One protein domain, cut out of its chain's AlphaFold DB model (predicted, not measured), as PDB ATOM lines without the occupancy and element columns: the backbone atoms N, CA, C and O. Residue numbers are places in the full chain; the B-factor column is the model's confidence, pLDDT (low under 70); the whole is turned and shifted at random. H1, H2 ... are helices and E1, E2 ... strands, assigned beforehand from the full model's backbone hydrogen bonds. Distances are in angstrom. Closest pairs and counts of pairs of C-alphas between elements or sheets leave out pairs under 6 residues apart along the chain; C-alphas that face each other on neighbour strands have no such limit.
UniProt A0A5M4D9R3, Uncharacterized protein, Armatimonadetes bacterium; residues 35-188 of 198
ATOM      1  N   LEU A  35      41.633  -8.191  31.939       60.12
ATOM      2  CA  LEU A  35      41.013  -7.586  33.133       60.12
ATOM      3  C   LEU A  35      39.858  -8.443  33.679       60.12
ATOM      4  O   LEU A  35      39.702  -8.579  34.891       60.12
ATOM      5  N   TYR A  36      39.070  -9.059  32.791       64.25
ATOM      6  CA  TYR A  36      38.051 -10.040  33.167       64.25
ATOM      7  C   TYR A  36      38.675 -11.255  33.872       64.25
ATOM      8  O   TYR A  36      38.240 -11.621  34.961       64.25
ATOM      9  N   TYR A  37      39.714 -11.849  33.279       66.69
ATOM     10  CA  TYR A  37      40.409 -13.020  33.813       66.69
ATOM     11  C   TYR A  37      41.025 -12.746  35.194       66.69
ATOM     12  O   TYR A  37      40.721 -13.455  36.155       66.69
ATOM     13  N   GLU A  38      41.806 -11.671  35.334       69.12
ATOM     14  CA  GLU A  38      42.441 -11.290  36.601       69.12
ATOM     15  C   GLU A  38      41.401 -10.990  37.698       69.12
ATOM     16  O   GLU A  38      41.578 -11.410  38.842       69.12
ATOM     17  N   ALA A  39      40.263 -10.372  37.352       66.69
ATOM     18  CA  ALA A  39      39.145 -10.191  38.279       66.69
ATOM     19  C   ALA A  39      38.481 -11.525  38.681       66.69
ATOM     20  O   ALA A  39      38.151 -11.716  39.853       66.69
ATOM     21  N   THR A  40      38.317 -12.481  37.755       67.00
ATOM     22  CA  THR A  40      37.767 -13.810  38.091       67.00
ATOM     23  C   THR A  40      38.669 -14.632  39.009       67.00
ATOM     24  O   THR A  40      38.152 -15.428  39.789       67.00
ATOM     25  N   LEU A  41      39.985 -14.390  39.027       73.56
ATOM     26  CA  LEU A  41      40.884 -15.015  40.005       73.56
ATOM     27  C   LEU A  41      40.639 -14.536  41.451       73.56
ATOM     28  O   LEU A  41      41.100 -15.198  42.378       73.56
ATOM     29  N   ARG A  42      39.905 -13.427  41.657       77.06
ATOM     30  CA  ARG A  42      39.642 -12.794  42.969       77.06
ATOM     31  C   ARG A  42      38.276 -13.116  43.594       77.06
ATOM     32  O   ARG A  42      37.827 -12.419  44.513       77.06
ATOM     33  N   VAL A  43      37.586 -14.146  43.103       81.38
ATOM     34  CA  VAL A  43      36.342 -14.642  43.721       81.38
ATOM     35  C   VAL A  43      36.636 -15.349  45.046       81.38
ATOM     36  O   VAL A  43      37.638 -16.047  45.167       81.38
ATOM     37  N   ASN A  44      35.757 -15.213  46.044       87.06
ATOM     38  CA  ASN A  44      35.891 -15.897  47.345       87.06
ATOM     39  C   ASN A  44      35.490 -17.380  47.286       87.06
ATOM     40  O   ASN A  44      34.970 -17.891  48.265       87.06
ATOM     41  N   LEU A  45      35.686 -18.050  46.150       89.69
ATOM     42  CA  LEU A  45      35.391 -19.467  45.947       89.69
ATOM     43  C   LEU A  45      36.595 -20.125  45.277       89.69
ATOM     44  O   LEU A  45      36.817 -19.950  44.081       89.69
ATOM     45  N   GLY A  46      37.364 -20.879  46.054       92.06
ATOM     46  CA  GLY A  46      38.500 -21.644  45.564       92.06
ATOM     47  C   GLY A  46      38.076 -23.009  45.050       92.06
ATOM     48  O   GLY A  46      37.466 -23.783  45.784       92.06
ATOM     49  N   TYR A  47      38.419 -23.308  43.802       93.44
ATOM     50  CA  TYR A  47      38.196 -24.590  43.148       93.44
ATOM     51  C   TYR A  47      39.222 -25.635  43.604       93.44
ATOM     52  O   TYR A  47      40.424 -25.348  43.660       93.44
ATOM     53  N   ASN A  48      38.766 -26.862  43.880       93.81
ATOM     54  CA  ASN A  48      39.603 -28.018  44.231       93.81
ATOM     55  C   ASN A  48      40.378 -28.580  43.013       93.81
ATOM     56  O   ASN A  48      40.268 -29.744  42.628       93.81
ATOM     57  N   TYR A  49      41.160 -27.721  42.365       92.81
ATOM     58  CA  TYR A  49      41.780 -28.010  41.076       92.81
ATOM     59  C   TYR A  49      42.867 -29.093  41.148       92.81
ATOM     60  O   TYR A  49      43.079 -29.791  40.167       92.81
ATOM     61  N   LEU A  50      43.546 -29.263  42.290       93.50
ATOM     62  CA  LEU A  50      44.642 -30.235  42.432       93.50
ATOM     63  C   LEU A  50      44.173 -31.694  42.385       93.50
ATOM     64  O   LEU A  50      44.938 -32.544  41.936       93.50
ATOM     65  N   TYR A  51      42.933 -31.969  42.800       92.31
ATOM     66  CA  TYR A  51      42.305 -33.277  42.617       92.31
ATOM     67  C   TYR A  51      41.508 -33.343  41.310       92.31
ATOM     68  O   TYR A  51      41.656 -34.300  40.560       92.31
ATOM     69  N   LEU A  52      40.709 -32.319  40.989       91.38
ATOM     70  CA  LEU A  52      39.716 -32.399  39.907       91.38
ATOM     71  C   LEU A  52      40.281 -32.121  38.501       91.38
ATOM     72  O   LEU A  52      39.824 -32.708  37.519       91.38
ATOM     73  N   SER A  53      41.278 -31.242  38.375       91.31
ATOM     74  CA  SER A  53      41.924 -30.923  37.093       91.31
ATOM     75  C   SER A  53      43.351 -30.378  37.292       91.31
ATOM     76  O   SER A  53      43.614 -29.200  37.004       91.31
ATOM     77  N   PRO A  54      44.284 -31.181  37.836       92.31
ATOM     78  CA  PRO A  54      45.634 -30.720  38.124       92.31
ATOM     79  C   PRO A  54      46.344 -30.223  36.861       92.31
ATOM     80  O   PRO A  54      46.290 -30.850  35.803       92.31
ATOM     81  N   ILE A  55      47.051 -29.100  36.997       92.81
ATOM     82  CA  ILE A  55      47.994 -28.617  35.986       92.81
ATOM     83  C   ILE A  55      49.342 -29.270  36.277       92.81
ATOM     84  O   ILE A  55      49.907 -29.082  37.360       92.81
ATOM     85  N   VAL A  56      49.857 -30.043  35.329       94.44
ATOM     86  CA  VAL A  56      51.069 -30.849  35.494       94.44
ATOM     87  C   VAL A  56      52.039 -30.641  34.345       94.44
ATOM     88  O   VAL A  56      51.666 -30.134  33.289       94.44
ATOM     89  N   ARG A  57      53.302 -31.008  34.560       93.19
ATOM     90  CA  ARG A  57      54.332 -30.881  33.533       93.19
ATOM     91  C   ARG A  57      54.502 -32.180  32.748       93.19
ATOM     92  O   ARG A  57      54.945 -33.176  33.319       93.19
ATOM     93  N   VAL A  58      54.192 -32.140  31.455       90.62
ATOM     94  CA  VAL A  58      54.314 -33.246  30.492       90.62
ATOM     95  C   VAL A  58      55.301 -32.813  29.411       90.62
ATOM     96  O   VAL A  58      55.193 -31.708  28.893       90.62
ATOM     97  N   GLU A  59      56.333 -33.621  29.153       89.31
ATOM     98  CA  GLU A  59      57.356 -33.382  28.107       89.31
ATOM     99  C   GLU A  59      57.987 -31.965  28.098       89.31
ATOM    100  O   GLU A  59      58.513 -31.486  27.099       89.31
ATOM    101  N   GLY A  60      57.987 -31.289  29.254       89.06
ATOM    102  CA  GLY A  60      58.510 -29.931  29.441       89.06
ATOM    103  C   GLY A  60      57.450 -28.820  29.430       89.06
ATOM    104  O   GLY A  60      57.708 -27.769  30.030       89.06
ATOM    105  N   SER A  61      56.269 -29.079  28.866       91.62
ATOM    106  CA  SER A  61      55.099 -28.191  28.785       91.62
ATOM    107  C   SER A  61      54.180 -28.317  30.004       91.62
ATOM    108  O   SER A  61      54.215 -29.320  30.711       91.62
ATOM    109  N   TRP A  62      53.359 -27.295  30.269       90.50
ATOM    110  CA  TRP A  62      52.323 -27.336  31.311       90.50
ATOM    111  C   TRP A  62      50.960 -27.647  30.696       90.50
ATOM    112  O   TRP A  62      50.495 -26.914  29.825       90.50
ATOM    113  N   GLU A  63      50.308 -28.695  31.188       91.25
ATOM    114  CA  GLU A  63      49.040 -29.202  30.664       91.25
ATOM    115  C   GLU A  63      48.026 -29.408  31.790       91.25
ATOM    116  O   GLU A  63      48.381 -29.818  32.897       91.25
ATOM    117  N   VAL A  64      46.749 -29.146  31.507       89.75
ATOM    118  CA  VAL A  64      45.644 -29.527  32.395       89.75
ATOM    119  C   VAL A  64      45.354 -31.010  32.178       89.75
ATOM    120  O   VAL A  64      45.166 -31.432  31.040       89.75
ATOM    121  N   GLN A  65      45.259 -31.785  33.255       89.06
ATOM    122  CA  GLN A  65      44.873 -33.198  33.226       89.06
ATOM    123  C   GLN A  65      43.549 -33.385  33.994       89.06
ATOM    124  O   GLN A  65      43.576 -33.671  35.192       89.06
ATOM    125  N   PRO A  66      42.377 -33.175  33.354       86.94
ATOM    126  CA  PRO A  66      41.075 -33.350  33.997       86.94
ATOM    127  C   PRO A  66      40.887 -34.780  34.510       86.94
ATOM    128  O   PRO A  66      41.230 -35.742  33.820       86.94
ATOM    129  N   ARG A  67      40.308 -34.940  35.702       81.38
ATOM    130  CA  ARG A  67      39.970 -36.258  36.245       81.38
ATOM    131  C   ARG A  67      38.511 -36.594  35.965       81.38
ATOM    132  O   ARG A  67      37.610 -35.853  36.339       81.38
ATOM    133  N   ALA A  68      38.292 -37.737  35.317       70.69
ATOM    134  CA  ALA A  68      36.965 -38.319  35.099       70.69
ATOM    135  C   ALA A  68      36.590 -39.380  36.154       70.69
ATOM    136  O   ALA A  68      35.477 -39.897  36.131       70.69
ATOM    137  N   VAL A  69      37.523 -39.730  37.047       65.00
ATOM    138  CA  VAL A  69      37.383 -40.769  38.075       65.00
ATOM    139  C   VAL A  69      37.998 -40.251  39.376       65.00
ATOM    140  O   VAL A  69      39.088 -39.678  39.345       65.00
ATOM    141  N   SER A  70      37.298 -40.475  40.486       66.88
ATOM    142  CA  SER A  70      37.661 -40.131  41.865       66.88
ATOM    143  C   SER A  70      37.596 -41.392  42.733       66.88
ATOM    144  O   SER A  70      36.721 -42.227  42.506       66.88
ATOM    145  N   ALA A  71      38.471 -41.557  43.734       57.16
ATOM    146  CA  ALA A  71      38.366 -42.703  44.652       57.16
ATOM    147  C   ALA A  71      37.149 -42.589  45.572       57.16
ATOM    148  O   ALA A  71      36.620 -43.594  46.048       57.16
ATOM    149  N   ILE A  72      36.698 -41.360  45.838       58.62
ATOM    150  CA  ILE A  72      35.401 -41.149  46.454       58.62
ATOM    151  C   ILE A  72      34.346 -41.426  45.371       58.62
ATOM    152  O   ILE A  72      33.985 -40.541  44.595       58.62
ATOM    153  N   GLU A  73      33.839 -42.664  45.357       63.72
ATOM    154  CA  GLU A  73      32.686 -43.135  44.557       63.72
ATOM    155  C   GLU A  73      31.383 -42.357  44.856       63.72
ATOM    156  O   GLU A  73      30.353 -42.560  44.216       63.72
ATOM    157  N   ASP A  74      31.433 -41.448  45.831       73.38
ATOM    158  CA  ASP A  74      30.359 -40.575  46.279       73.38
ATOM    159  C   ASP A  74      30.692 -39.081  46.033       73.38
ATOM    160  O   ASP A  74      31.204 -38.384  46.921       73.38
ATOM    161  N   PRO A  75      30.341 -38.530  44.854       81.50
ATOM    162  CA  PRO A  75      30.468 -37.100  44.564       81.50
ATOM    163  C   PRO A  75      29.767 -36.188  45.585       81.50
ATOM    164  O   PRO A  75      30.101 -35.006  45.686       81.50
ATOM    165  N   SER A  76      28.810 -36.691  46.376       85.62
ATOM    166  CA  SER A  76      28.168 -35.898  47.429       85.62
ATOM    167  C   SER A  76      29.096 -35.593  48.609       85.62
ATOM    168  O   SER A  76      28.744 -34.750  49.430       85.62
ATOM    169  N   ARG A  77      30.288 -36.209  48.679       86.81
ATOM    170  CA  ARG A  77      31.296 -36.003  49.735       86.81
ATOM    171  C   ARG A  77      32.510 -35.185  49.293       86.81
ATOM    172  O   ARG A  77      33.040 -34.439  50.121       86.81
ATOM    173  N   THR A  78      32.902 -35.262  48.023       91.62
ATOM    174  CA  THR A  78      34.061 -34.542  47.471       91.62
ATOM    175  C   THR A  78      33.832 -33.034  47.388       91.62
ATOM    176  O   THR A  78      32.872 -32.570  46.775       91.62
ATOM    177  N   ILE A  79      34.745 -32.259  47.970       94.25
ATOM    178  CA  ILE A  79      34.785 -30.795  47.916       94.25
ATOM    179  C   ILE A  79      35.067 -30.330  46.481       94.25
ATOM    180  O   ILE A  79      36.055 -30.723  45.863       94.25
ATOM    181  N   LEU A  80      34.208 -29.440  45.985       93.62
ATOM    182  CA  LEU A  80      34.320 -28.756  44.699       93.62
ATOM    183  C   LEU A  80      34.808 -27.311  44.887       93.62
ATOM    184  O   LEU A  80      35.798 -26.916  44.271       93.62
ATOM    185  N   PHE A  81      34.136 -26.550  45.760       95.25
ATOM    186  CA  PHE A  81      34.511 -25.180  46.123       95.25
ATOM    187  C   PHE A  81      34.614 -24.996  47.638       95.25
ATOM    188  O   PHE A  81      33.916 -25.663  48.404       95.25
ATOM    189  N   VAL A  82      35.453 -24.047  48.050       95.62
ATOM    190  CA  VAL A  82      35.705 -23.641  49.442       95.62
ATOM    191  C   VAL A  82      35.741 -22.115  49.506       95.62
ATOM    192  O   VAL A  82      36.290 -21.505  48.589       95.62
ATOM    193  N   ASP A  83      35.222 -21.483  50.562       94.81
ATOM    194  CA  ASP A  83      35.427 -20.038  50.733       94.81
ATOM    195  C   ASP A  83      36.920 -19.709  50.923       94.81
ATOM    196  O   ASP A  83      37.606 -20.326  51.744       94.81
ATOM    197  N   THR A  84      37.429 -18.717  50.186       94.38
ATOM    198  CA  THR A  84      38.866 -18.375  50.150       94.38
ATOM    199  C   THR A  84      39.190 -16.913  50.450       94.38
ATOM    200  O   THR A  84      38.329 -16.028  50.377       94.38
ATOM    201  N   VAL A  85      40.475 -16.674  50.740       93.50
ATOM    202  CA  VAL A  85      41.140 -15.365  50.802       93.50
ATOM    203  C   VAL A  85      42.325 -15.312  49.823       93.50
ATOM    204  O   VAL A  85      42.937 -16.340  49.534       93.50
ATOM    205  N   PHE A  86      42.659 -14.127  49.306       90.06
ATOM    206  CA  PHE A  86      43.833 -13.909  48.453       90.06
ATOM    207  C   PHE A  86      45.129 -13.742  49.260       90.06
ATOM    208  O   PHE A  86      46.075 -14.515  49.109       90.06
ATOM    209  N   SER A  87      45.178 -12.714  50.109       91.12
ATOM    210  CA  SER A  87      46.341 -12.332  50.911       91.12
ATOM    211  C   SER A  87      45.959 -12.196  52.380       91.12
ATOM    212  O   SER A  87      44.794 -12.270  52.771       91.12
ATOM    213  N   ARG A  88      46.973 -12.023  53.223       92.19
ATOM    214  CA  ARG A  88      46.798 -11.605  54.608       92.19
ATOM    215  C   ARG A  88      47.807 -10.521  54.935       92.19
ATOM    216  O   ARG A  88      48.892 -10.481  54.355       92.19
ATOM    217  N   THR A  89      47.434  -9.648  55.855       91.25
ATOM    218  CA  THR A  89      48.309  -8.601  56.381       91.25
ATOM    219  C   THR A  89      49.409  -9.195  57.268       91.25
ATOM    220  O   THR A  89      49.331 -10.342  57.715       91.25
ATOM    221  N   SER A  90      50.400  -8.380  57.635       90.00
ATOM    222  CA  SER A  90      51.381  -8.719  58.680       90.00
ATOM    223  C   SER A  90      50.752  -8.994  60.057       90.00
ATOM    224  O   SER A  90      51.366  -9.660  60.883       90.00
ATOM    225  N   SER A  91      49.523  -8.524  60.299       90.75
ATOM    226  CA  SER A  91      48.713  -8.843  61.484       90.75
ATOM    227  C   SER A  91      47.826 -10.087  61.319       90.75
ATOM    228  O   SER A  91      47.052 -10.406  62.218       90.75
ATOM    229  N   GLY A  92      47.909 -10.796  60.189       90.69
ATOM    230  CA  GLY A  92      47.134 -12.009  59.925       90.69
ATOM    231  C   GLY A  92      45.655 -11.776  59.595       90.69
ATOM    232  O   GLY A  92      44.901 -12.751  59.513       90.69
ATOM    233  N   LEU A  93      45.232 -10.527  59.387       91.75
ATOM    234  CA  LEU A  93      43.892 -10.191  58.899       91.75
ATOM    235  C   LEU A  93      43.777 -10.529  57.403       91.75
ATOM    236  O   LEU A  93      44.794 -10.482  56.708       91.75
ATOM    237  N   PRO A  94      42.585 -10.883  56.895       91.31
ATOM    238  CA  PRO A  94      42.391 -11.156  55.477       91.31
ATOM    239  C   PRO A  94      42.565  -9.879  54.650       91.31
ATOM    240  O   PRO A  94      42.289  -8.778  55.127       91.31
ATOM    241  N   ASP A  95      43.005 -10.032  53.405       89.44
ATOM    242  CA  ASP A  95      43.224  -8.927  52.475       89.44
ATOM    243  C   ASP A  95      43.038  -9.370  51.007       89.44
ATOM    244  O   ASP A  95      43.090 -10.559  50.677       89.44
ATOM    245  N   GLY A  96      42.801  -8.407  50.109       81.56
ATOM    246  CA  GLY A  96      42.820  -8.632  48.660       81.56
ATOM    247  C   GLY A  96      41.660  -9.457  48.078       81.56
ATOM    248  O   GLY A  96      41.739  -9.853  46.909       81.56
ATOM    249  N   GLY A  97      40.590  -9.697  48.840       86.00
ATOM    250  CA  GLY A  97      39.440 -10.504  48.427       86.00
ATOM    251  C   GLY A  97      39.701 -12.011  48.491       86.00
ATOM    252  O   GLY A  97      40.328 -12.500  49.428       86.00
ATOM    253  N   GLY A  98      39.191 -12.758  47.509       87.25
ATOM    254  CA  GLY A  98      39.290 -14.220  47.443       87.25
ATOM    255  C   GLY A  98      40.338 -14.754  46.464       87.25
ATOM    256  O   GLY A  98      40.997 -13.990  45.764       87.25
ATOM    257  N   SER A  99      40.450 -16.078  46.384       88.94
ATOM    258  CA  SER A  99      41.280 -16.792  45.405       88.94
ATOM    259  C   SER A  99      40.480 -17.899  44.718       88.94
ATOM    260  O   SER A  99      39.912 -18.754  45.399       88.94
ATOM    261  N   TYR A 100      40.506 -17.950  43.382       88.31
ATOM    262  CA  TYR A 100      39.894 -19.048  42.618       88.31
ATOM    263  C   TYR A 100      40.620 -20.399  42.774       88.31
ATOM    264  O   TYR A 100      40.060 -21.446  42.460       88.31
ATOM    265  N   VAL A 101      41.846 -20.411  43.301       90.12
ATOM    266  CA  VAL A 101      42.567 -21.645  43.656       90.12
ATOM    267  C   VAL A 101      42.585 -21.850  45.168       90.12
ATOM    268  O   VAL A 101      42.755 -20.896  45.929       90.12
ATOM    269  N   VAL A 102      42.449 -23.104  45.599       94.81
ATOM    270  CA  VAL A 102      42.626 -23.537  46.991       94.81
ATOM    271  C   VAL A 102      43.496 -24.795  47.027       94.81
ATOM    272  O   VAL A 102      43.555 -25.558  46.063       94.81
ATOM    273  N   ILE A 103      44.227 -24.985  48.122       96.12
ATOM    274  CA  ILE A 103      45.201 -26.063  48.308       96.12
ATOM    275  C   ILE A 103      44.677 -27.030  49.383       96.12
ATOM    276  O   ILE A 103      44.282 -26.562  50.451       96.12
ATOM    277  N   PRO A 104      44.702 -28.358  49.171       96.25
ATOM    278  CA  PRO A 104      44.280 -29.335  50.171       96.25
ATOM    279  C   PRO A 104      45.300 -29.461  51.321       96.25
ATOM    280  O   PRO A 104      46.498 -29.238  51.108       96.25
ATOM    281  N   PRO A 105      44.871 -29.859  52.535       96.69
ATOM    282  CA  PRO A 105      45.740 -29.966  53.709       96.69
ATOM    283  C   PRO A 105      46.736 -31.129  53.625       96.69
ATOM    284  O   PRO A 105      47.850 -31.010  54.135       96.69
ATOM    285  N   CYS A 106      46.374 -32.220  52.943       95.88
ATOM    286  CA  CYS A 106      47.238 -33.370  52.687       95.88
ATOM    287  C   CYS A 106      47.294 -33.720  51.183       95.88
ATOM    288  O   CYS A 106      46.384 -33.425  50.405       95.88
ATOM    289  N   ARG A 107      48.383 -34.392  50.792       94.44
ATOM    290  CA  ARG A 107      48.590 -34.983  49.454       94.44
ATOM    291  C   ARG A 107      48.969 -36.465  49.504       94.44
ATOM    292  O   ARG A 107      48.835 -37.170  48.515       94.44
ATOM    293  N   TYR A 108      49.494 -36.940  50.630       94.44
ATOM    294  CA  TYR A 108      50.059 -38.280  50.711       94.44
ATOM    295  C   TYR A 108      49.231 -39.169  51.629       94.44
ATOM    296  O   TYR A 108      48.893 -38.775  52.741       94.44
ATOM    297  N   SER A 109      48.953 -40.389  51.188       92.88
ATOM    298  CA  SER A 109      48.432 -41.470  52.023       92.88
ATOM    299  C   SER A 109      49.548 -42.475  52.321       92.88
ATOM    300  O   SER A 109      50.578 -42.506  51.638       92.88
ATOM    301  N   ARG A 110      49.372 -43.299  53.356       91.12
ATOM    302  CA  ARG A 110      50.331 -44.347  53.722       91.12
ATOM    303  C   ARG A 110      49.641 -45.700  53.816       91.12
ATOM    304  O   ARG A 110      48.847 -45.935  54.719       91.12
ATOM    305  N   VAL A 111      50.027 -46.614  52.929       86.06
ATOM    306  CA  VAL A 111      49.545 -48.000  52.912       86.06
ATOM    307  C   VAL A 111      50.708 -48.909  53.307       86.06
ATOM    308  O   VAL A 111      51.630 -49.171  52.529       86.06
ATOM    309  N   GLY A 112      50.715 -49.320  54.577       86.38
ATOM    310  CA  GLY A 112      51.827 -50.042  55.198       86.38
ATOM    311  C   GLY A 112      53.127 -49.226  55.186       86.38
ATOM    312  O   GLY A 112      53.255 -48.198  55.860       86.38
ATOM    313  N   PHE A 113      54.111 -49.687  54.413       86.06
ATOM    314  CA  PHE A 113      55.402 -49.008  54.239       86.06
ATOM    315  C   PHE A 113      55.461 -48.088  53.011       86.06
ATOM    316  O   PHE A 113      56.430 -47.347  52.868       86.06
ATOM    317  N   ARG A 114      54.451 -48.110  52.131       89.38
ATOM    318  CA  ARG A 114      54.429 -47.291  50.912       89.38
ATOM    319  C   ARG A 114      53.734 -45.958  51.168       89.38
ATOM    320  O   ARG A 114      52.667 -45.915  51.779       89.38
ATOM    321  N   VAL A 115      54.341 -44.886  50.666       90.81
ATOM    322  CA  VAL A 115      53.710 -43.568  50.540       90.81
ATOM    323  C   VAL A 115      53.086 -43.487  49.151       90.81
ATOM    324  O   VAL A 115      53.751 -43.803  48.167       90.81
ATOM    325  N   ILE A 116      51.818 -43.095  49.087       89.94
ATOM    326  CA  ILE A 116      51.037 -42.956  47.854       89.94
ATOM    327  C   ILE A 116      50.653 -41.484  47.706       89.94
ATOM    328  O   ILE A 116      50.264 -40.848  48.683       89.94
ATOM    329  N   ASP A 117      50.795 -40.941  46.500       91.62
ATOM    330  CA  ASP A 117      50.321 -39.606  46.140       91.62
ATOM    331  C   ASP A 117      48.838 -39.671  45.763       91.62
ATOM    332  O   ASP A 117      48.501 -40.220  44.716       91.62
ATOM    333  N   SER A 118      47.961 -39.099  46.590       91.31
ATOM    334  CA  SER A 118      46.515 -39.117  46.354       91.31
ATOM    335  C   SER A 118      46.060 -38.134  45.276       91.31
ATOM    336  O   SER A 118      44.901 -38.168  44.890       91.31
ATOM    337  N   PHE A 119      46.942 -37.283  44.732       90.62
ATOM    338  CA  PHE A 119      46.645 -36.593  43.464       90.62
ATOM    339  C   PHE A 119      46.719 -37.554  42.268       90.62
ATOM    340  O   PHE A 119      46.278 -37.207  41.169       90.62
ATOM    341  N   GLY A 120      47.288 -38.752  42.454       86.50
ATOM    342  CA  GLY A 120      47.231 -39.845  41.485       86.50
ATOM    343  C   GLY A 120      48.092 -39.628  40.250       86.50
ATOM    344  O   GLY A 120      47.714 -40.006  39.138       86.50
ATOM    345  N   LEU A 121      49.205 -38.921  40.407       86.75
ATOM    346  CA  LEU A 121      50.119 -38.614  39.318       86.75
ATOM    347  C   LEU A 121      51.305 -39.586  39.361       86.75
ATOM    348  O   LEU A 121      51.673 -40.046  40.446       86.75
ATOM    349  N   PRO A 122      51.915 -39.918  38.209       86.88
ATOM    350  CA  PRO A 122      53.126 -40.725  38.187       86.88
ATOM    351  C   PRO A 122      54.200 -40.172  39.145       86.88
ATOM    352  O   PRO A 122      54.359 -38.951  39.263       86.88
ATOM    353  N   PRO A 123      54.966 -41.037  39.838       86.31
ATOM    354  CA  PRO A 123      56.037 -40.586  40.718       86.31
ATOM    355  C   PRO A 123      57.007 -39.642  39.994       86.31
ATOM    356  O   PRO A 123      57.542 -39.973  38.940       86.31
ATOM    357  N   GLY A 124      57.233 -38.460  40.569       85.94
ATOM    358  CA  GLY A 124      58.090 -37.423  39.985       85.94
ATOM    359  C   GLY A 124      57.373 -36.388  39.106       85.94
ATOM    360  O   GLY A 124      57.997 -35.389  38.747       85.94
ATOM    361  N   THR A 125      56.076 -36.547  38.808       90.31
ATOM    362  CA  THR A 125      55.306 -35.528  38.077       90.31
ATOM    363  C   THR A 125      55.294 -34.189  38.823       90.31
ATOM    364  O   THR A 125      54.904 -34.089  39.991       90.31
ATOM    365  N   GLN A 126      55.709 -33.128  38.124       91.81
ATOM    366  CA  GLN A 126      55.646 -31.756  38.624       91.81
ATOM    367  C   GLN A 126      54.208 -31.242  38.514       91.81
ATOM    368  O   GLN A 126      53.587 -31.369  37.461       91.81
ATOM    369  N   VAL A 127      53.700 -30.639  39.590       91.88
ATOM    370  CA  VAL A 127      52.331 -30.110  39.692       91.88
ATOM    371  C   VAL A 127      52.399 -28.618  39.981       91.88
ATOM    372  O   VAL A 127      53.161 -28.196  40.855       91.88
ATOM    373  N   MET A 128      51.593 -27.823  39.285       92.12
ATOM    374  CA  MET A 128      51.482 -26.391  39.535       92.12
ATOM    375  C   MET A 128      50.603 -26.144  40.769       92.12
ATOM    376  O   MET A 128      49.377 -26.086  40.697       92.12
ATOM    377  N   ALA A 129      51.244 -26.006  41.928       90.81
ATOM    378  CA  ALA A 129      50.594 -25.693  43.196       90.81
ATOM    379  C   ALA A 129      50.891 -24.243  43.614       90.81
ATOM    380  O   ALA A 129      52.059 -23.860  43.653       90.81
ATOM    381  N   ALA A 130      49.869 -23.455  43.978       87.44
ATOM    382  CA  ALA A 130      50.065 -22.077  44.469       87.44
ATOM    383  C   ALA A 130      50.948 -22.015  45.740       87.44
ATOM    384  O   ALA A 130      51.702 -21.069  45.952       87.44
ATOM    385  N   SER A 131      50.904 -23.072  46.558       92.06
ATOM    386  CA  SER A 131      51.856 -23.360  47.634       92.06
ATOM    387  C   SER A 131      52.060 -24.870  47.738       92.06
ATOM    388  O   SER A 131      51.186 -25.654  47.362       92.06
ATOM    389  N   ARG A 132      53.198 -25.296  48.297       89.38
ATOM    390  CA  ARG A 132      53.438 -26.694  48.681       89.38
ATOM    391  C   ARG A 132      52.659 -27.011  49.961       89.38
ATOM    392  O   ARG A 132      53.230 -27.046  51.043       89.38
ATOM    393  N   GLY A 133      51.347 -27.187  49.840       93.50
ATOM    394  CA  GLY A 133      50.464 -27.452  50.974       93.50
ATOM    395  C   GLY A 133      50.256 -26.259  51.911       93.50
ATOM    396  O   GLY A 133      50.577 -25.108  51.588       93.50
ATOM    397  N   TRP A 134      49.666 -26.561  53.068       96.50
ATOM    398  CA  TRP A 134      49.330 -25.587  54.109       96.50
ATOM    399  C   TRP A 134      50.571 -25.125  54.891       96.50
ATOM    400  O   TRP A 134      51.621 -25.771  54.872       96.50
ATOM    401  N   LYS A 135      50.434 -24.011  55.617       96.62
ATOM    402  CA  LYS A 135      51.425 -23.460  56.556       96.62
ATOM    403  C   LYS A 135      50.787 -23.216  57.938       96.62
ATOM    404  O   LYS A 135      50.664 -22.066  58.350       96.62
ATOM    405  N   PRO A 136      50.334 -24.258  58.658       94.56
ATOM    406  CA  PRO A 136      49.460 -24.085  59.823       94.56
ATOM    407  C   PRO A 136      50.088 -23.273  60.974       94.56
ATOM    408  O   PRO A 136      49.358 -22.612  61.711       94.56
ATOM    409  N   GLN A 137      51.423 -23.275  61.097       94.81
ATOM    410  CA  GLN A 137      52.177 -22.495  62.090       94.81
ATOM    411  C   GLN A 137      52.370 -21.008  61.728       94.81
ATOM    412  O   GLN A 137      52.891 -20.263  62.551       94.81
ATOM    413  N   ASP A 138      52.000 -20.572  60.520       95.12
ATOM    414  CA  ASP A 138      52.206 -19.201  60.037       95.12
ATOM    415  C   ASP A 138      50.864 -18.443  59.991       95.12
ATOM    416  O   ASP A 138      50.133 -18.532  58.997       95.12
ATOM    417  N   PRO A 139      50.514 -17.684  61.048       92.44
ATOM    418  CA  PRO A 139      49.277 -16.913  61.105       92.44
ATOM    419  C   PRO A 139      49.311 -15.645  60.240       92.44
ATOM    420  O   PRO A 139      48.331 -14.909  60.233       92.44
ATOM    421  N   THR A 140      50.395 -15.368  59.511       94.69
ATOM    422  CA  THR A 140      50.466 -14.262  58.539       94.69
ATOM    423  C   THR A 140      50.342 -14.751  57.097       94.69
ATOM    424  O   THR A 140      50.030 -13.970  56.204       94.69
ATOM    425  N   SER A 141      50.515 -16.051  56.836       94.75
ATOM    426  CA  SER A 141      50.377 -16.587  55.484       94.75
ATOM    427  C   SER A 141      48.912 -16.813  55.098       94.75
ATOM    428  O   SER A 141      48.168 -17.439  55.864       94.75
ATOM    429  N   PRO A 142      48.482 -16.431  53.876       93.38
ATOM    430  CA  PRO A 142      47.190 -16.866  53.337       93.38
ATOM    431  C   PRO A 142      47.153 -18.395  53.140       93.38
ATOM    432  O   PRO A 142      46.093 -19.014  53.157       93.38
ATOM    433  N   TYR A 143      48.318 -19.049  53.063       95.94
ATOM    434  CA  TYR A 143      48.432 -20.503  53.009       95.94
ATOM    435  C   TYR A 143      48.266 -21.204  54.367       95.94
ATOM    436  O   TYR A 143      48.421 -22.424  54.402       95.94
ATOM    437  N   GLN A 144      47.927 -20.511  55.468       95.62
ATOM    438  CA  GLN A 144      47.703 -21.163  56.773       95.62
ATOM    439  C   GLN A 144      46.710 -22.332  56.664       95.62
ATOM    440  O   GLN A 144      46.996 -23.424  57.152       95.62
ATOM    441  N   PHE A 145      45.619 -22.113  55.922       95.88
ATOM    442  CA  PHE A 145      44.623 -23.120  55.545       95.88
ATOM    443  C   PHE A 145      44.565 -23.315  54.017       95.88
ATOM    444  O   PHE A 145      43.509 -23.544  53.437       95.88
ATOM    445  N   GLY A 146      45.704 -23.153  53.333       95.00
ATOM    446  CA  GLY A 146      45.805 -23.361  51.885       95.00
ATOM    447  C   GLY A 146      44.939 -22.424  51.039       95.00
ATOM    448  O   GLY A 146      44.386 -22.878  50.043       95.00
ATOM    449  N   LEU A 147      44.839 -21.144  51.419       95.38
ATOM    450  CA  LEU A 147      43.936 -20.116  50.871       95.38
ATOM    451  C   LEU A 147      42.467 -20.223  51.307       95.38
ATOM    452  O   LEU A 147      41.727 -19.266  51.090       95.38
ATOM    453  N   ALA A 148      42.033 -21.305  51.965       95.81
ATOM    454  CA  ALA A 148      40.705 -21.353  52.575       95.81
ATOM    455  C   ALA A 148      40.598 -20.336  53.724       95.81
ATOM    456  O   ALA A 148      41.571 -20.118  54.455       95.81
ATOM    457  N   TRP A 149      39.427 -19.720  53.906       95.25
ATOM    458  CA  TRP A 149      39.254 -18.684  54.922       95.25
ATOM    459  C   TRP A 149      37.904 -18.734  55.655       95.25
ATOM    460  O   TRP A 149      36.854 -18.681  55.012       95.25
ATOM    461  N   PRO A 150      37.906 -18.774  57.003       94.31
ATOM    462  CA  PRO A 150      36.692 -18.766  57.806       94.31
ATOM    463  C   PRO A 150      36.109 -17.354  57.971       94.31
ATOM    464  O   PRO A 150      36.260 -16.721  59.017       94.31
ATOM    465  N   TRP A 151      35.414 -16.857  56.943       91.31
ATOM    466  CA  TRP A 151      34.730 -15.553  56.985       91.31
ATOM    467  C   TRP A 151      33.622 -15.462  58.054       91.31
ATOM    468  O   TRP A 151      33.205 -14.362  58.409       91.31
ATOM    469  N   HIS A 152      33.150 -16.593  58.589       90.31
ATOM    470  CA  HIS A 152      31.995 -16.677  59.484       90.31
ATOM    471  C   HIS A 152      32.366 -17.246  60.864       90.31
ATOM    472  O   HIS A 152      31.896 -18.315  61.249       90.31
ATOM    473  N   SER A 153      33.209 -16.529  61.616       82.50
ATOM    474  CA  SER A 153      33.542 -16.825  63.025       82.50
ATOM    475  C   SER A 153      33.995 -18.275  63.275       82.50
ATOM    476  O   SER A 153      33.344 -19.002  64.013       82.50
ATOM    477  N   ASP A 154      35.117 -18.667  62.659       87.50
ATOM    478  CA  ASP A 154      35.669 -20.041  62.552       87.50
ATOM    479  C   ASP A 154      35.124 -20.908  61.404       87.50
ATOM    480  O   ASP A 154      35.751 -21.910  61.037       87.50
ATOM    481  N   ARG A 155      34.040 -20.462  60.757       93.62
ATOM    482  CA  ARG A 155      33.353 -21.218  59.706       93.62
ATOM    483  C   ARG A 155      33.540 -20.663  58.307       93.62
ATOM    484  O   ARG A 155      33.640 -19.454  58.096       93.62
ATOM    485  N   LEU A 156      33.515 -21.583  57.355       94.12
ATOM    486  CA  LEU A 156      33.586 -21.356  55.919       94.12
ATOM    487  C   LEU A 156      32.556 -22.229  55.197       94.12
ATOM    488  O   LEU A 156      32.203 -23.317  55.661       94.12
ATOM    489  N   SER A 157      32.076 -21.753  54.059       94.94
ATOM    490  CA  SER A 157      31.206 -22.507  53.163       94.94
ATOM    491  C   SER A 157      32.041 -23.448  52.297       94.94
ATOM    492  O   SER A 157      33.138 -23.107  51.850       94.94
ATOM    493  N   ILE A 158      31.494 -24.628  52.026       95.56
ATOM    494  CA  ILE A 158      31.956 -25.524  50.966       95.56
ATOM    495  C   ILE A 158      30.787 -25.920  50.072       95.56
ATOM    496  O   ILE A 158      29.660 -26.086  50.542       95.56
ATOM    497  N   VAL A 159      31.079 -26.130  48.794       95.12
ATOM    498  CA  VAL A 159      30.193 -26.791  47.830       95.12
ATOM    499  C   VAL A 159      30.844 -28.114  47.458       95.12
ATOM    500  O   VAL A 159      32.053 -28.157  47.234       95.12
ATOM    501  N   ARG A 160      30.066 -29.194  47.395       93.62
ATOM    502  CA  ARG A 160      30.542 -30.523  46.977       93.62
ATOM    503  C   ARG A 160      30.155 -30.836  45.531       93.62
ATOM    504  O   ARG A 160      29.264 -30.183  44.995       93.62
ATOM    505  N   LEU A 161      30.797 -31.824  44.898       90.31
ATOM    506  CA  LEU A 161      30.508 -32.201  43.501       90.31
ATOM    507  C   LEU A 161      29.029 -32.563  43.286       90.31
ATOM    508  O   LEU A 161      28.446 -32.171  42.281       90.31
ATOM    509  N   GLY A 162      28.390 -33.214  44.262       87.31
ATOM    510  CA  GLY A 162      26.945 -33.482  44.275       87.31
ATOM    511  C   GLY A 162      26.043 -32.249  44.474       87.31
ATOM    512  O   GLY A 162      24.858 -32.405  44.745       87.31
ATOM    513  N   GLY A 163      26.581 -31.027  44.413       88.88
ATOM    514  CA  GLY A 163      25.842 -29.760  44.498       88.88
ATOM    515  C   GLY A 163      25.489 -29.287  45.914       88.88
ATOM    516  O   GLY A 163      25.086 -28.138  46.090       88.88
ATOM    517  N   ALA A 164      25.664 -30.125  46.939       92.25
ATOM    518  CA  ALA A 164      25.363 -29.766  48.321       92.25
ATOM    519  C   ALA A 164      26.303 -28.663  48.845       92.25
ATOM    520  O   ALA A 164      27.520 -28.862  48.938       92.25
ATOM    521  N   ALA A 165      25.725 -27.527  49.242       93.50
ATOM    522  CA  ALA A 165      26.413 -26.453  49.951       93.50
ATOM    523  C   ALA A 165      26.246 -26.623  51.471       93.50
ATOM    524  O   ALA A 165      25.128 -26.774  51.963       93.50
ATOM    525  N   THR A 166      27.345 -26.601  52.227       94.44
ATOM    526  CA  THR A 166      27.326 -26.719  53.697       94.44
ATOM    527  C   THR A 166      28.388 -25.843  54.339       94.44
ATOM    528  O   THR A 166      29.408 -25.555  53.720       94.44
ATOM    529  N   VAL A 167      28.206 -25.514  55.613       94.88
ATOM    530  CA  VAL A 167      29.180 -24.765  56.411       94.88
ATOM    531  C   VAL A 167      30.019 -25.729  57.260       94.88
ATOM    532  O   VAL A 167      29.466 -26.606  57.921       94.88
ATOM    533  N   VAL A 168      31.343 -25.561  57.260       95.69
ATOM    534  CA  VAL A 168      32.310 -26.352  58.047       95.69
ATOM    535  C   VAL A 168      33.290 -25.439  58.788       95.69
ATOM    536  O   VAL A 168      33.442 -24.271  58.439       95.69
ATOM    537  N   THR A 169      33.972 -25.960  59.810       96.06
ATOM    538  CA  THR A 169      35.121 -25.283  60.437       96.06
ATOM    539  C   THR A 169      36.410 -25.584  59.668       96.06
ATOM    540  O   THR A 169      36.465 -26.538  58.888       96.06
ATOM    541  N   THR A 170      37.488 -24.838  59.923       92.56
ATOM    542  CA  THR A 170      38.823 -25.157  59.368       92.56
ATOM    543  C   THR A 170      39.314 -26.553  59.774       92.56
ATOM    544  O   THR A 170      39.922 -27.243  58.959       92.56
ATOM    545  N   THR A 171      38.987 -27.021  60.984       93.44
ATOM    546  CA  THR A 171      39.259 -28.399  61.433       93.44
ATOM    547  C   THR A 171      38.443 -29.431  60.652       93.44
ATOM    548  O   THR A 171      38.981 -30.469  60.272       93.44
ATOM    549  N   GLY A 172      37.166 -29.144  60.372       95.00
ATOM    550  CA  GLY A 172      36.313 -29.993  59.535       95.00
ATOM    551  C   GLY A 172      36.800 -30.063  58.085       95.00
ATOM    552  O   GLY A 172      36.782 -31.132  57.481       95.00
ATOM    553  N   LEU A 173      37.324 -28.955  57.552       95.44
ATOM    554  CA  LEU A 173      37.966 -28.905  56.236       95.44
ATOM    555  C   LEU A 173      39.229 -29.786  56.161       95.44
ATOM    556  O   LEU A 173      39.592 -30.237  55.080       95.44
ATOM    557  N   SER A 174      39.893 -30.055  57.288       96.25
ATOM    558  CA  SER A 174      41.060 -30.941  57.372       96.25
ATOM    559  C   SER A 174      40.786 -32.305  58.012       96.25
ATOM    560  O   SER A 174      41.730 -32.985  58.426       96.25
ATOM    561  N   ALA A 175      39.521 -32.715  58.125       95.69
ATOM    562  CA  ALA A 175      39.161 -34.001  58.710       95.69
ATOM    563  C   ALA A 175      39.854 -35.164  57.968       95.69
ATOM    564  O   ALA A 175      40.058 -35.123  56.756       95.69
ATOM    565  N   GLY A 176      40.291 -36.182  58.712       94.69
ATOM    566  CA  GLY A 176      41.043 -37.320  58.169       94.69
ATOM    567  C   GLY A 176      42.516 -37.065  57.793       94.69
ATOM    568  O   GLY A 176      43.174 -38.009  57.358       94.69
ATOM    569  N   CYS A 177      43.075 -35.861  57.981       96.38
ATOM    570  CA  CYS A 177      44.461 -35.511  57.615       96.38
ATOM    571  C   CYS A 177      45.357 -35.146  58.819       96.38
ATOM    572  O   CYS A 177      44.956 -34.429  59.733       96.38
ATOM    573  N   ASP A 178      46.613 -35.604  58.794       96.44
ATOM    574  CA  ASP A 178      47.696 -35.166  59.685       96.44
ATOM    575  C   ASP A 178      48.242 -33.802  59.227       96.44
ATOM    576  O   ASP A 178      49.270 -33.733  58.556       96.44
ATOM    577  N   VAL A 179      47.547 -32.701  59.524       96.31
ATOM    578  CA  VAL A 179      47.924 -31.386  58.970       96.31
ATOM    579  C   VAL A 179      49.333 -30.973  59.413       96.31
ATOM    580  O   VAL A 179      49.586 -30.672  60.580       96.31
ATOM    581  N   LYS A 180      50.256 -30.910  58.450       96.44
ATOM    582  CA  LYS A 180      51.644 -30.464  58.624       96.44
ATOM    583  C   LYS A 180      52.044 -29.545  57.478       96.44
ATOM    584  O   LYS A 180      51.543 -29.674  56.362       96.44
ATOM    585  N   ALA A 181      52.979 -28.639  57.756       96.06
ATOM    586  CA  ALA A 181      53.538 -27.762  56.737       96.06
ATOM    587  C   ALA A 181      54.123 -28.570  55.564       96.06
ATOM    588  O   ALA A 181      54.666 -29.656  55.767       96.06
ATOM    589  N   GLY A 182      54.032 -28.056  54.336       92.81
ATOM    590  CA  GLY A 182      54.727 -28.671  53.197       92.81
ATOM    591  C   GLY A 182      54.083 -29.940  52.619       92.81
ATOM    592  O   GLY A 182      54.747 -30.628  51.848       92.81
ATOM    593  N   TRP A 183      52.855 -30.298  53.024       95.25
ATOM    594  CA  TRP A 183      52.301 -31.662  52.899       95.25
ATOM    595  C   TRP A 183      53.168 -32.745  53.579       95.25
ATOM    596  O   TRP A 183      53.140 -33.904  53.177       95.25
ATOM    597  N   ALA A 184      53.927 -32.413  54.632       95.50
ATOM    598  CA  ALA A 184      54.772 -33.376  55.358       95.50
ATOM    599  C   ALA A 184      53.992 -34.369  56.254       95.50
ATOM    600  O   ALA A 184      54.582 -35.079  57.071       95.50
ATOM    601  N   GLY A 185      52.664 -34.381  56.153       95.44
ATOM    602  CA  GLY A 185      51.765 -35.256  56.890       95.44
ATOM    603  C   GLY A 185      50.895 -36.090  55.957       95.44
ATOM    604  O   GLY A 185      50.859 -35.866  54.746       95.44
ATOM    605  N   PHE A 186      50.220 -37.075  56.540       96.38
ATOM    606  CA  PHE A 186      49.506 -38.112  55.810       96.38
ATOM    607  C   PHE A 186      47.999 -38.064  56.040       96.38
ATOM    608  O   PHE A 186      47.524 -37.736  57.128       96.38
ATOM    609  N   ILE A 187      47.250 -38.476  55.026       95.75
ATOM    610  CA  ILE A 187      45.835 -38.816  55.137       95.75
ATOM    611  C   ILE A 187      45.753 -40.099  55.976       95.75
ATOM    612  O   ILE A 187      46.372 -41.107  55.632       95.75
ATOM    613  N   LYS A 188      45.057 -40.031  57.114       94.50
ATOM    614  CA  LYS A 188      44.888 -41.134  58.077       94.50
ATOM    615  C   LYS A 188      43.532 -41.821  57.957       94.50
ATOM    616  O   LYS A 188      43.435 -42.996  58.285       94.50
TER     617      LYS A 188
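This is residues 35 to 188 of the 198 residues of an uncharacterized protein of Armatimonadetes bacterium (UniProt A0A5M4D9R3). With little regular structure, this loop-rich body has a twisted antiparallel sheet, E1 E4 E7 E8, along one side, and residues 84 to 107 pass through its middle; the hairpins E2-E3 and E5-E6 lie away from the sheet. The 154 printed residues include four helices and eight strands, H1 E1 H2 E2 E3 E4 E5 E6 H3 E7 E8 H4, mixed in class, with only 53 residues in named elements. It is compact, radius of gyration of the C-alphas 15.4 A, spanning 40 by 37 by 32 A.

E1 is residues 45 to 47, E4 79 to 83, E7 155 to 160, 16.0 A long, and E8 165 to 169. E2 is 55 to 58, E3 61 to 64, E5 108 to 111, E6 114 to 117. H1 is 35 to 40, beginning at C-alpha (41.013, -7.586, 33.133); H2 is 49 to 52, H3 142 to 145, H4 170 to 173, ending at (37.966, -28.905, 56.236).

Between the antiparallel neighbours E1 and E4, N 46 and O 82 are within hydrogen-bond range at 2.8 A, and between the antiparallel neighbours E4 and E7, N 83 and O 157 are within hydrogen-bond range at 2.9 A. H4 is on the sheet, height 8.6 A; H2 only grazes it.

The printed part has no cut; pLDDT is under 70 at residues 35 to 40 and 69 to 73.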